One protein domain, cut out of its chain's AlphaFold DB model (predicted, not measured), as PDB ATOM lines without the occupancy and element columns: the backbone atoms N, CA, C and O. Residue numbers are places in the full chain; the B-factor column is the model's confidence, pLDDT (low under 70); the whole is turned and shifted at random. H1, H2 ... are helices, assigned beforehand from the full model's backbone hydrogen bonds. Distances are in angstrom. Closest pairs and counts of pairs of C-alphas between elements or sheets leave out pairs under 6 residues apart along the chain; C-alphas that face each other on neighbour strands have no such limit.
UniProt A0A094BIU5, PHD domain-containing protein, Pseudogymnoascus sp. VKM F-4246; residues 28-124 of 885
ATOM      1  N   ALA A  28       8.751 -13.376 117.843       86.75
ATOM      2  CA  ALA A  28       8.645 -11.931 118.050       86.75
ATOM      3  C   ALA A  28      10.015 -11.268 118.309       86.75
ATOM      4  O   ALA A  28      10.261 -10.164 117.827       86.75
ATOM      5  N   ASP A  29      10.934 -11.964 118.990       85.75
ATOM      6  CA  ASP A  29      12.302 -11.480 119.239       85.75
ATOM      7  C   ASP A  29      13.205 -11.568 117.993       85.75
ATOM      8  O   ASP A  29      14.306 -11.019 117.983       85.75
ATOM      9  N   PHE A  30      12.775 -12.275 116.939       85.94
ATOM     10  CA  PHE A  30      13.592 -12.500 115.743       85.94
ATOM     11  C   PHE A  30      13.829 -11.219 114.932       85.94
ATOM     12  O   PHE A  30      14.906 -11.077 114.357       85.94
ATOM     13  N   ASN A  31      12.832 -10.324 114.890       84.19
ATOM     14  CA  ASN A  31      12.852  -8.964 114.322       84.19
ATOM     15  C   ASN A  31      13.665  -8.772 113.015       84.19
ATOM     16  O   ASN A  31      14.301  -7.740 112.795       84.19
ATOM     17  N   PHE A  32      13.645  -9.772 112.128       89.56
ATOM     18  CA  PHE A  32      14.428  -9.781 110.898       89.56
ATOM     19  C   PHE A  32      13.535  -9.798 109.660       89.56
ATOM     20  O   PHE A  32      12.702 -10.685 109.484       89.56
ATOM     21  N   GLN A  33      13.779  -8.849 108.755       88.56
ATOM     22  CA  GLN A  33      13.150  -8.793 107.441       88.56
ATOM     23  C   GLN A  33      14.194  -9.066 106.353       88.56
ATOM     24  O   GLN A  33      15.199  -8.356 106.248       88.56
ATOM     25  N   SER A  34      13.945 -10.083 105.524       90.81
ATOM     26  CA  SER A  34      14.802 -10.389 104.378       90.81
ATOM     27  C   SER A  34      14.789  -9.244 103.362       90.81
ATOM     28  O   SER A  34      13.732  -8.755 102.966       90.81
ATOM     29  N   ARG A  35      15.974  -8.870 102.865       88.19
ATOM     30  CA  ARG A  35      16.129  -7.999 101.679       88.19
ATOM     31  C   ARG A  35      16.113  -8.787 100.362       88.19
ATOM     32  O   ARG A  35      16.280  -8.211  99.292       88.19
ATOM     33  N   HIS A  36      15.947 -10.101 100.457       86.50
ATOM     34  CA  HIS A  36      16.161 -11.081  99.400       86.50
ATOM     35  C   HIS A  36      14.894 -11.899  99.086       86.50
ATOM     36  O   HIS A  36      14.954 -12.884  98.358       86.50
ATOM     37  N   GLY A  37      13.735 -11.478  99.609       85.19
ATOM     38  CA  GLY A  37      12.434 -12.104  99.351       85.19
ATOM     39  C   GLY A  37      12.158 -13.374 100.161       85.19
ATOM     40  O   GLY A  37      11.077 -13.943 100.030       85.19
ATOM     41  N   PHE A  38      13.090 -13.808 101.013       92.06
ATOM     42  CA  PHE A  38      12.883 -14.962 101.881       92.06
ATOM     43  C   PHE A  38      11.857 -14.660 102.972       92.06
ATOM     44  O   PHE A  38      11.923 -13.634 103.652       92.06
ATOM     45  N   GLN A  39      10.918 -15.583 103.153       90.19
ATOM     46  CA  GLN A  39       9.932 -15.512 104.222       90.19
ATOM     47  C   GLN A  39      10.400 -16.304 105.442       90.19
ATOM     48  O   GLN A  39      11.102 -17.310 105.329       90.19
ATOM     49  N   TYR A  40       9.968 -15.835 106.605       93.00
ATOM     50  CA  TYR A  40      10.076 -16.524 107.880       93.00
ATOM     51  C   TYR A  40       8.712 -16.394 108.551       93.00
ATOM     52  O   TYR A  40       8.246 -15.273 108.758       93.00
ATOM     53  N   THR A  41       8.058 -17.506 108.873       92.00
ATOM     54  CA  THR A  41       6.754 -17.492 109.557       92.00
ATOM     55  C   THR A  41       6.845 -18.088 110.957       92.00
ATOM     56  O   THR A  41       7.605 -19.027 111.185       92.00
ATOM     57  N   GLU A  42       6.006 -17.618 111.886       92.38
ATOM     58  CA  GLU A  42       5.805 -18.244 113.206       92.38
ATOM     59  C   GLU A  42       5.536 -19.754 113.062       92.38
ATOM     60  O   GLU A  42       6.161 -20.583 113.718       92.38
ATOM     61  N   ALA A  43       4.671 -20.145 112.121       88.44
ATOM     62  CA  ALA A  43       4.359 -21.550 111.868       88.44
ATOM     63  C   ALA A  43       5.598 -22.374 111.466       88.44
ATOM     64  O   ALA A  43       5.703 -23.545 111.831       88.44
ATOM     65  N   SER A  44       6.531 -21.795 110.709       90.44
ATOM     66  CA  SER A  44       7.809 -22.420 110.351       90.44
ATOM     67  C   SER A  44       8.790 -22.417 111.526       90.44
ATOM     68  O   SER A  44       9.388 -23.451 111.820       90.44
ATOM     69  N   PHE A  45       8.885 -21.309 112.264       92.44
ATOM     70  CA  PHE A  45       9.686 -21.165 113.482       92.44
ATOM     71  C   PHE A  45       9.350 -22.254 114.511       92.44
ATOM     72  O   PHE A  45      10.242 -22.967 114.967       92.44
ATOM     73  N   GLN A  46       8.063 -22.471 114.794       91.38
ATOM     74  CA  GLN A  46       7.596 -23.515 115.712       91.38
ATOM     75  C   GLN A  46       7.909 -24.935 115.200       91.38
ATOM     76  O   GLN A  46       8.376 -25.772 115.975       91.38
ATOM     77  N   ARG A  47       7.758 -25.216 113.890       88.25
ATOM     78  CA  ARG A  47       8.202 -26.500 113.294       88.25
ATOM     79  C   ARG A  47       9.708 -26.717 113.489       88.25
ATOM     80  O   ARG A  47      10.138 -27.818 113.831       88.25
ATOM     81  N   GLN A  48      10.507 -25.668 113.300       90.25
ATOM     82  CA  GLN A  48      11.961 -25.706 113.454       90.25
ATOM     83  C   GLN A  48      12.405 -25.847 114.920       90.25
ATOM     84  O   GLN A  48      13.396 -26.525 115.169       90.25
ATOM     85  N   LEU A  49      11.683 -25.274 115.895       87.94
ATOM     86  CA  LEU A  49      11.947 -25.506 117.324       87.94
ATOM     87  C   LEU A  49      11.825 -26.996 117.670       87.94
ATOM     88  O   LEU A  49      12.745 -27.572 118.247       87.94
ATOM     89  N   VAL A  50      10.740 -27.648 117.241       85.56
ATOM     90  CA  VAL A  50      10.532 -29.089 117.471       85.56
ATOM     91  C   VAL A  50      11.628 -29.930 116.799       85.56
ATOM     92  O   VAL A  50      12.131 -30.874 117.409       85.56
ATOM     93  N   ALA A  51      12.049 -29.571 115.579       82.94
ATOM     94  CA  ALA A  51      13.138 -30.242 114.855       82.94
ATOM     95  C   ALA A  51      14.539 -30.000 115.463       82.94
ATOM     96  O   ALA A  51      15.421 -30.856 115.400       82.94
ATOM     97  N   ARG A  52      14.759 -28.844 116.096       81.31
ATOM     98  CA  ARG A  52      15.977 -28.545 116.859       81.31
ATOM     99  C   ARG A  52      16.026 -29.377 118.143       81.31
ATOM    100  O   ARG A  52      17.047 -29.997 118.440       81.31
ATOM    101  N   ASP A  53      14.921 -29.414 118.883       81.38
ATOM    102  CA  ASP A  53      14.865 -29.996 120.227       81.38
ATOM    103  C   ASP A  53      14.806 -31.534 120.194       81.38
ATOM    104  O   ASP A  53      15.411 -32.192 121.043       81.38
ATOM    105  N   ASN A  54      14.211 -32.127 119.150       81.12
ATOM    106  CA  ASN A  54      14.325 -33.564 118.868       81.12
ATOM    107  C   ASN A  54      15.673 -33.974 118.222       81.12
ATOM    108  O   ASN A  54      15.883 -35.153 117.934       81.12
ATOM    109  N   LYS A  55      16.601 -33.018 118.048       77.94
ATOM    110  CA  LYS A  55      17.962 -33.166 117.496       77.94
ATOM    111  C   LYS A  55      18.050 -33.528 116.004       77.94
ATOM    112  O   LYS A  55      19.165 -33.777 115.542       77.94
ATOM    113  N   SER A  56      16.954 -33.525 115.238       72.81
ATOM    114  CA  SER A  56      17.015 -33.788 113.789       72.81
ATOM    115  C   SER A  56      17.691 -32.651 113.009       72.81
ATOM    116  O   SER A  56      18.419 -32.911 112.051       72.81
ATOM    117  N   GLU A  57      17.544 -31.402 113.461       79.25
ATOM    118  CA  GLU A  57      18.136 -30.211 112.839       79.25
ATOM    119  C   GLU A  57      19.181 -29.549 113.747       79.25
ATOM    120  O   GLU A  57      18.931 -28.567 114.453       79.25
ATOM    121  N   ARG A  58      20.398 -30.109 113.736       75.94
ATOM    122  CA  ARG A  58      21.529 -29.610 114.532       75.94
ATOM    123  C   ARG A  58      22.413 -28.633 113.748       75.94
ATOM    124  O   ARG A  58      23.352 -29.030 113.043       75.94
ATOM    125  N   TYR A  59      22.171 -27.341 113.949       76.81
ATOM    126  CA  TYR A  59      23.086 -26.263 113.560       76.81
ATOM    127  C   TYR A  59      24.404 -26.318 114.361       76.81
ATOM    128  O   TYR A  59      24.428 -26.761 115.510       76.81
ATOM    129  N   GLN A  60      25.514 -25.884 113.752       75.44
ATOM    130  CA  GLN A  60      26.812 -25.740 114.444       75.44
ATOM    131  C   GLN A  60      26.917 -24.394 115.174       75.44
ATOM    132  O   GLN A  60      27.462 -24.325 116.274       75.44
ATOM    133  N   GLN A  61      26.348 -23.352 114.570       80.38
ATOM    134  CA  GLN A  61      26.172 -22.016 115.129       80.38
ATOM    135  C   GLN A  61      24.688 -21.870 115.459       80.38
ATOM    136  O   GLN A  61      23.841 -22.107 114.596       80.38
ATOM    137  N   LYS A  62      24.357 -21.560 116.713       85.38
ATOM    138  CA  LYS A  62      22.960 -21.506 117.182       85.38
ATOM    139  C   LYS A  62      22.219 -20.349 116.497       85.38
ATOM    140  O   LYS A  62      21.047 -20.468 116.167       85.38
ATOM    141  N   GLU A  63      22.974 -19.309 116.171       88.75
ATOM    142  CA  GLU A  63      22.647 -18.073 115.461       88.75
ATOM    143  C   GLU A  63      22.177 -18.282 114.000       88.75
ATOM    144  O   GLU A  63      21.690 -17.350 113.352       88.75
ATOM    145  N   ALA A  64      22.288 -19.510 113.474       89.38
ATOM    146  CA  ALA A  64      21.705 -19.904 112.191       89.38
ATOM    147  C   ALA A  64      20.181 -20.126 112.266       89.38
ATOM    148  O   ALA A  64      19.508 -20.054 111.238       89.38
ATOM    149  N   PHE A  65      19.625 -20.390 113.451       91.06
ATOM    150  CA  PHE A  65      18.184 -20.551 113.667       91.06
ATOM    151  C   PHE A  65      17.481 -19.178 113.778       91.06
ATOM    152  O   PHE A  65      18.043 -18.276 114.398       91.06
ATOM    153  N   PRO A  66      16.269 -18.991 113.218       92.19
ATOM    154  CA  PRO A  66      15.560 -19.881 112.293       92.19
ATOM    155  C   PRO A  66      16.183 -19.868 110.884       92.19
ATOM    156  O   PRO A  66      16.851 -18.908 110.498       92.19
ATOM    157  N   ARG A  67      15.934 -20.907 110.086       93.00
ATOM    158  CA  ARG A  67      16.137 -20.892 108.624       93.00
ATOM    159  C   ARG A  67      14.945 -20.224 107.911       93.00
ATOM    160  O   ARG A  67      13.859 -20.197 108.495       93.00
ATOM    161  N   PRO A  68      15.120 -19.734 106.668       94.50
ATOM    162  CA  PRO A  68      14.002 -19.350 105.814       94.50
ATOM    163  C   PRO A  68      13.019 -20.497 105.557       94.50
ATOM    164  O   PRO A  68      13.391 -21.675 105.588       94.50
ATOM    165  N   ASP A  69      11.786 -20.131 105.232       91.44
ATOM    166  CA  ASP A  69      10.723 -21.060 104.861       91.44
ATOM    167  C   ASP A  69      11.024 -21.721 103.500       91.44
ATOM    168  O   ASP A  69      11.699 -21.147 102.646       91.44
ATOM    169  N   GLY A  70      10.601 -22.978 103.323       88.00
ATOM    170  CA  GLY A  70      10.861 -23.781 102.116       88.00
ATOM    171  C   GLY A  70      12.331 -24.176 101.854       88.00
ATOM    172  O   GLY A  70      12.607 -24.914 100.909       88.00
ATOM    173  N   VAL A  71      13.295 -23.733 102.671       92.44
ATOM    174  CA  VAL A  71      14.731 -24.032 102.490       92.44
ATOM    175  C   VAL A  71      15.149 -25.256 103.310       92.44
ATOM    176  O   VAL A  71      14.867 -25.358 104.501       92.44
ATOM    177  N   SER A  72      15.889 -26.195 102.711       91.75
ATOM    178  CA  SER A  72      16.370 -27.375 103.441       91.75
ATOM    179  C   SER A  72      17.457 -27.024 104.472       91.75
ATOM    180  O   SER A  72      18.307 -26.161 104.239       91.75
ATOM    181  N   HIS A  73      17.451 -27.723 105.618       90.44
ATOM    182  CA  HIS A  73      18.411 -27.523 106.719       90.44
ATOM    183  C   HIS A  73      19.863 -27.501 106.226       90.44
ATOM    184  O   HIS A  73      20.614 -26.574 106.528       90.44
ATOM    185  N   ASP A  74      20.248 -28.487 105.414       91.00
ATOM    186  CA  ASP A  74      21.628 -28.638 104.955       91.00
ATOM    187  C   ASP A  74      22.044 -27.579 103.933       91.00
ATOM    188  O   ASP A  74      23.218 -27.200 103.901       91.00
ATOM    189  N   LEU A  75      21.116 -27.069 103.115       93.69
ATOM    190  CA  LEU A  75      21.403 -25.955 102.214       93.69
ATOM    191  C   LEU A  75      21.624 -24.671 103.020       93.69
ATOM    192  O   LEU A  75      22.667 -24.034 102.859       93.69
ATOM    193  N   TRP A  76      20.713 -24.346 103.947       95.06
ATOM    194  CA  TRP A  76      20.852 -23.177 104.822       95.06
ATOM    195  C   TRP A  76      22.127 -23.240 105.667       95.06
ATOM    196  O   TRP A  76      22.919 -22.303 105.648       95.06
ATOM    197  N   LYS A  77      22.404 -24.376 106.317       93.69
ATOM    198  CA  LYS A  77      23.621 -24.615 107.113       93.69
ATOM    199  C   LYS A  77      24.902 -24.418 106.293       93.69
ATOM    200  O   LYS A  77      25.830 -23.754 106.749       93.69
ATOM    201  N   LYS A  78      24.945 -24.913 105.049       94.50
ATOM    202  CA  LYS A  78      26.074 -24.678 104.126       94.50
ATOM    203  C   LYS A  78      26.174 -23.223 103.653       94.50
ATOM    204  O   LYS A  78      27.237 -22.839 103.159       94.50
ATOM    205  N   CYS A  79      25.095 -22.439 103.663       95.62
ATOM    206  CA  CYS A  79      25.126 -21.007 103.339       95.62
ATOM    207  C   CYS A  79      25.598 -20.197 104.550       95.62
ATOM    208  O   CYS A  79      26.556 -19.437 104.432       95.62
ATOM    209  N   PHE A  80      25.007 -20.439 105.723       95.56
ATOM    210  CA  PHE A  80      25.302 -19.731 106.966       95.56
ATOM    211  C   PHE A  80      26.756 -19.916 107.412       95.56
ATOM    212  O   PHE A  80      27.459 -18.925 107.566       95.56
ATOM    213  N   ASN A  81      27.273 -21.152 107.468       94.19
ATOM    214  CA  ASN A  81      28.691 -21.400 107.772       94.19
ATOM    215  C   ASN A  81      29.649 -20.672 106.800       94.19
ATOM    216  O   ASN A  81      30.769 -20.311 107.161       94.19
ATOM    217  N   SER A  82      29.230 -20.482 105.542       94.69
ATOM    218  CA  SER A  82      30.034 -19.824 104.505       94.69
ATOM    219  C   SER A  82      29.999 -18.299 104.633       94.69
ATOM    220  O   SER A  82      31.032 -17.656 104.449       94.69
ATOM    221  N   ALA A  83      28.844 -17.734 104.987       95.75
ATOM    222  CA  ALA A  83      28.691 -16.327 105.345       95.75
ATOM    223  C   ALA A  83      29.444 -15.986 106.636       95.75
ATOM    224  O   ALA A  83      30.136 -14.977 106.701       95.75
ATOM    225  N   ASP A  84      29.395 -16.864 107.635       93.44
ATOM    226  CA  ASP A  84      30.116 -16.671 108.889       93.44
ATOM    227  C   ASP A  84      31.636 -16.722 108.702       93.44
ATOM    228  O   ASP A  84      32.357 -15.873 109.214       93.44
ATOM    229  N   SER A  85      32.125 -17.631 107.852       94.19
ATOM    230  CA  SER A  85      33.536 -17.652 107.438       94.19
ATOM    231  C   SER A  85      33.971 -16.354 106.737       94.19
ATOM    232  O   SER A  85      35.148 -15.993 106.786       94.19
ATOM    233  N   PHE A  86      33.049 -15.643 106.079       95.44
ATOM    234  CA  PHE A  86      33.307 -14.330 105.482       95.44
ATOM    235  C   PHE A  86      33.321 -13.227 106.552       95.44
ATOM    236  O   PHE A  86      34.323 -12.521 106.659       95.44
ATOM    237  N   VAL A  87      32.292 -13.156 107.405       92.75
ATOM    238  CA  VAL A  87      32.214 -12.200 108.527       92.75
ATOM    239  C   VAL A  87      33.415 -12.346 109.467       92.75
ATOM    240  O   VAL A  87      34.041 -11.354 109.811       92.75
ATOM    241  N   TYR A  88      33.839 -13.567 109.797       93.56
ATOM    242  CA  TYR A  88      35.039 -13.814 110.603       93.56
ATOM    243  C   TYR A  88      36.316 -13.212 109.994       93.56
ATOM    244  O   TYR A  88      37.144 -12.659 110.718       93.56
ATOM    245  N   ASN A  89      36.489 -13.271 108.667       93.75
ATOM    246  CA  ASN A  89      37.623 -12.618 108.006       93.75
ATOM    247  C   ASN A  89      37.457 -11.087 107.942       93.75
ATOM    248  O   ASN A  89      38.462 -10.383 108.030       93.75
ATOM    249  N   GLN A  90      36.223 -10.576 107.845       92.75
ATOM    250  CA  GLN A  90      35.914  -9.142 107.909       92.75
ATOM    251  C   GLN A  90      36.205  -8.556 109.305       92.75
ATOM    252  O   GLN A  90      36.843  -7.513 109.403       92.75
ATOM    253  N   CYS A  91      35.879  -9.277 110.383       91.12
ATOM    254  CA  CYS A  91      36.257  -8.982 111.775       91.12
ATOM    255  C   CYS A  91      37.751  -9.256 112.073       91.12
ATOM    256  O   CYS A  91      38.111  -9.681 113.172       91.12
ATOM    257  N   HIS A  92      38.636  -9.107 111.079       90.38
ATOM    258  CA  HIS A  92      40.085  -9.339 111.167       90.38
ATOM    259  C   HIS A  92      40.503 -10.675 111.824       90.38
ATOM    260  O   HIS A  92      41.564 -10.758 112.441       90.38
ATOM    261  N   ARG A  93      39.689 -11.736 111.685       90.38
ATOM    262  CA  ARG A  93      39.864 -13.061 112.322       90.38
ATOM    263  C   ARG A  93      39.832 -13.050 113.856       90.38
ATOM    264  O   ARG A  93      40.372 -13.951 114.492       90.38
ATOM    265  N   LYS A  94      39.175 -12.066 114.469       92.12
ATOM    266  CA  LYS A  94      38.912 -12.053 115.913       92.12
ATOM    267  C   LYS A  94      37.609 -12.794 116.209       92.12
ATOM    268  O   LYS A  94      36.531 -12.396 115.766       92.12
ATOM    269  N   ALA A  95      37.701 -13.861 116.999       90.12
ATOM    270  CA  ALA A  95      36.547 -14.691 117.347       90.12
ATOM    271  C   ALA A  95      35.478 -13.944 118.169       90.12
ATOM    272  O   ALA A  95      34.296 -14.232 118.007       90.12
ATOM    273  N   SER A  96      35.882 -12.980 119.006       91.31
ATOM    274  CA  SER A  96      34.991 -12.150 119.830       91.31
ATOM    275  C   SER A  96      34.137 -11.195 118.994       91.31
ATOM    276  O   SER A  96      32.917 -11.266 119.066       91.31
ATOM    277  N   GLU A  97      34.759 -10.363 118.154       90.88
ATOM    278  CA  GLU A  97      34.052  -9.435 117.252       90.88
ATOM    279  C   GLU A  97      33.129 -10.203 116.293       90.88
ATOM    280  O   GLU A  97      31.962  -9.863 116.146       90.88
ATOM    281  N   SER A  98      33.597 -11.326 115.739       90.50
ATOM    282  CA  SER A  98      32.772 -12.205 114.900       90.50
ATOM    283  C   SER A  98      31.591 -12.852 115.649       90.50
ATOM    284  O   SER A  98      30.560 -13.129 115.034       90.50
ATOM    285  N   LEU A  99      31.710 -13.103 116.959       89.38
ATOM    286  CA  LEU A  99      30.608 -13.607 117.788       89.38
ATOM    287  C   LEU A  99      29.589 -12.512 118.099       89.38
ATOM    288  O   LEU A  99      28.393 -12.760 117.973       89.38
ATOM    289  N   ASP A 100      30.059 -11.309 118.424       88.56
ATOM    290  CA  ASP A 100      29.214 -10.132 118.608       88.56
ATOM    291  C   ASP A 100      28.391  -9.845 117.340       88.56
ATOM    292  O   ASP A 100      27.164  -9.773 117.399       88.56
ATOM    293  N   THR A 101      29.025  -9.856 116.159       88.25
ATOM    294  CA  THR A 101      28.322  -9.709 114.871       88.25
ATOM    295  C   THR A 101      27.296 -10.823 114.613       88.25
ATOM    296  O   THR A 101      26.252 -10.548 114.018       88.25
ATOM    297  N   ARG A 102      27.527 -12.067 115.063       87.88
ATOM    298  CA  ARG A 102      26.541 -13.166 114.953       87.88
ATOM    299  C   ARG A 102      25.336 -13.000 115.884       87.88
ATOM    300  O   ARG A 102      24.233 -13.390 115.493       87.88
ATOM    301  N   GLN A 103      25.562 -12.512 117.105       87.81
ATOM    302  CA  GLN A 103      24.572 -12.497 118.190       87.81
ATOM    303  C   GLN A 103      23.757 -11.202 118.222       87.81
ATOM    304  O   GLN A 103      22.531 -11.267 118.288       87.81
ATOM    305  N   ASN A 104      24.434 -10.057 118.102       87.00
ATOM    306  CA  ASN A 104      23.870  -8.712 118.239       87.00
ATOM    307  C   ASN A 104      23.553  -8.041 116.886       87.00
ATOM    308  O   ASN A 104      23.113  -6.892 116.841       87.00
ATOM    309  N   SER A 105      23.753  -8.746 115.765       87.88
ATOM    310  CA  SER A 105      23.421  -8.258 114.423       87.88
ATOM    311  C   SER A 105      22.818  -9.350 113.530       87.88
ATOM    312  O   SER A 105      22.916 -10.548 113.793       87.88
ATOM    313  N   HIS A 106      22.242  -8.928 112.402       90.50
ATOM    314  CA  HIS A 106      21.803  -9.825 111.331       90.50
ATOM    315  C   HIS A 106      22.757  -9.849 110.118       90.50
ATOM    316  O   HIS A 106      22.339 -10.228 109.026       90.50
ATOM    317  N   GLU A 107      24.014  -9.417 110.236       90.81
ATOM    318  CA  GLU A 107      24.928  -9.325 109.082       90.81
ATOM    319  C   GLU A 107      25.306 -10.694 108.507       90.81
ATOM    320  O   GLU A 107      25.088 -10.928 107.315       90.81
ATOM    321  N   THR A 108      25.717 -11.646 109.352       93.44
ATOM    322  CA  THR A 108      25.953 -13.044 108.946       93.44
ATOM    323  C   THR A 108      24.723 -13.662 108.272       93.44
ATOM    324  O   THR A 108      24.847 -14.421 107.314       93.44
ATOM    325  N   ARG A 109      23.515 -13.289 108.721       93.31
ATOM    326  CA  ARG A 109      22.238 -13.745 108.155       93.31
ATOM    327  C   ARG A 109      21.954 -13.143 106.773       93.31
ATOM    328  O   ARG A 109      21.584 -13.889 105.874       93.31
ATOM    329  N   LYS A 110      22.185 -11.840 106.572       93.88
ATOM    330  CA  LYS A 110      22.042 -11.170 105.260       93.88
ATOM    331  C   LYS A 110      22.993 -11.773 104.217       93.88
ATOM    332  O   LYS A 110      22.573 -12.100 103.112       93.88
ATOM    333  N   GLU A 111      24.258 -11.988 104.582       95.31
ATOM    334  CA  GLU A 111      25.243 -12.623 103.695       95.31
ATOM    335  C   GLU A 111      24.926 -14.118 103.456       95.31
ATOM    336  O   GLU A 111      25.189 -14.639 102.370       95.31
ATOM    337  N   ALA A 112      24.290 -14.811 104.412       95.44
ATOM    338  CA  ALA A 112      23.794 -16.177 104.216       95.44
ATOM    339  C   ALA A 112      22.624 -16.248 103.218       95.44
ATOM    340  O   ALA A 112      22.596 -17.160 102.393       95.44
ATOM    341  N   GLU A 113      21.696 -15.285 103.248       95.31
ATOM    342  CA  GLU A 113      20.613 -15.164 102.259       95.31
ATOM    343  C   GLU A 113      21.137 -14.845 100.855       95.31
ATOM    344  O   GLU A 113      20.710 -15.465  99.881       95.31
ATOM    345  N   LYS A 114      22.114 -13.941 100.740       95.06
ATOM    346  CA  LYS A 114      22.779 -13.647  99.465       95.06
ATOM    347  C   LYS A 114      23.427 -14.905  98.867       95.06
ATOM    348  O   LYS A 114      23.133 -15.264  97.728       95.06
ATOM    349  N   ARG A 115      24.214 -15.644  99.661       95.38
ATOM    350  CA  ARG A 115      24.826 -16.930  99.252       95.38
ATOM    351  C   ARG A 115      23.799 -18.023  98.959       95.38
ATOM    352  O   ARG A 115      24.089 -18.957  98.211       95.38
ATOM    353  N   LEU A 116      22.610 -17.935  99.553       95.19
ATOM    354  CA  LEU A 116      21.492 -18.819  99.246       95.19
ATOM    355  C   LEU A 116      20.881 -18.487  97.876       95.19
ATOM    356  O   LEU A 116      20.706 -19.413  97.090       95.19
ATOM    357  N   ILE A 117      20.649 -17.210  97.542       93.75
ATOM    358  CA  ILE A 117      20.240 -16.798  96.183       93.75
ATOM    359  C   ILE A 117      21.271 -17.233  95.144       93.75
ATOM    360  O   ILE A 117      20.894 -17.843  94.148       93.75
ATOM    361  N   GLU A 118      22.560 -16.974  95.377       93.44
ATOM    362  CA  GLU A 118      23.636 -17.345  94.443       93.44
ATOM    363  C   GLU A 118      23.610 -18.849  94.112       93.44
ATOM    364  O   GLU A 118      23.793 -19.240  92.959       93.44
ATOM    365  N   ARG A 119      23.313 -19.705  95.101       94.50
ATOM    366  CA  ARG A 119      23.215 -21.163  94.916       94.50
ATOM    367  C   ARG A 119      21.889 -21.634  94.332       94.50
ATOM    368  O   ARG A 119      21.908 -22.565  93.534       94.50
ATOM    369  N   LEU A 120      20.764 -21.031  94.715       90.50
ATOM    370  CA  LEU A 120      19.456 -21.350  94.134       90.50
ATOM    371  C   LEU A 120      19.435 -20.959  92.650       90.50
ATOM    372  O   LEU A 120      19.123 -21.797  91.809       90.50
ATOM    373  N   GLY A 121      19.908 -19.756  92.311       90.44
ATOM    374  CA  GLY A 121      20.065 -19.300  90.928       90.44
ATOM    375  C   GLY A 121      21.007 -20.190  90.110       90.44
ATOM    376  O   GLY A 121      20.657 -20.584  89.000       90.44
ATOM    377  N   ALA A 122      22.147 -20.605  90.676       89.94
ATOM    378  CA  ALA A 122      23.046 -21.575  90.037       89.94
ATOM    379  C   ALA A 122      22.426 -22.981  89.856       89.94
ATOM    380  O   ALA A 122      22.899 -23.750  89.021       89.94
ATOM    381  N   ALA A 123      21.371 -23.314  90.606       87.88
ATOM    382  CA  ALA A 123      20.577 -24.534  90.458       87.88
ATOM    383  C   ALA A 123      19.304 -24.343  89.601       87.88
ATOM    384  O   ALA A 123      18.513 -25.277  89.480       87.88
ATOM    385  N   GLY A 124      19.078 -23.153  89.026       87.88
ATOM    386  CA  GLY A 124      17.864 -22.825  88.268       87.88
ATOM    387  C   GLY A 124      16.597 -22.675  89.124       87.88
ATOM    388  O   GLY A 124      15.491 -22.762  88.599       87.88
TER     389      GLY A 124
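What this domain is: This is residues 28 to 124 of the 885 residues of the protein "PHD domain-containing protein" of Pseudogymnoascus sp. VKM F-4246 (UniProt A0A094BIU5). Two long helices, H2 and H4, cross as an X at a steep angle, and the short helix H3 folds back from the far end of H2. H1 lies by itself at the opposite end, and the long loop of residues 54 to 72 runs through the space between it and the other helices. The printed part has 97 residues with four named helices, in the order H1, H2, H3, H4, and no named strand, and its class is all helix. It is compact, with a radius of gyration of the C-alphas of 13.2 A, and rounded, spanning 37 by 33 by 24 A.

Where its parts are: Residues 28 to 41 hold no named element. H1 follows, residues 42 to 53, 16.4 A long, with C-alpha 42 at (5.805, -18.244, 113.206). H2 is residues 73 to 90, 25.4 A long. H3 is residues 95 to 103, 12.2 A long. H4 is residues 107 to 122, 22.7 A long, ending with C-alpha 122 at (23.046, -21.575, 90.037).

How they stand to each other: H1 is apart from H2, H3 and H4. H2 and H4 touch, opposite ways at a steep tilt of 54 degrees; their closest C-alphas, of Phe 80 and Ala 112, are 4.7 A apart. H2 touches H3 with residues 84 to 88 alone, opposite ways at a steep tilt of 49 degrees; the closest C-alphas, of Tyr 88 and Ser 98, are 5.1 A apart. H3 and H4 only just touch, with 3 pairs of C-alphas within 8 A, and only at the corner; the closest, of Arg 102 and Thr 108, are 6.0 A apart. Their lines are about perpendicular, at 77 degrees. In H1, H3 and H4 every O i to N i+4 pair is within hydrogen-bond range; in H2, 12 of 14 are.

The domain as a whole: The two C-alphas farthest apart, of Ala 43 and His 92, are 37.8 A apart. The printed part has no cut. The link from H1 to H2, 19 residues, is long; those from H2 to H3 and from H3 to H4 are tight. Mean pLDDT of the printed part is 89.7, and no printed residue is under 70.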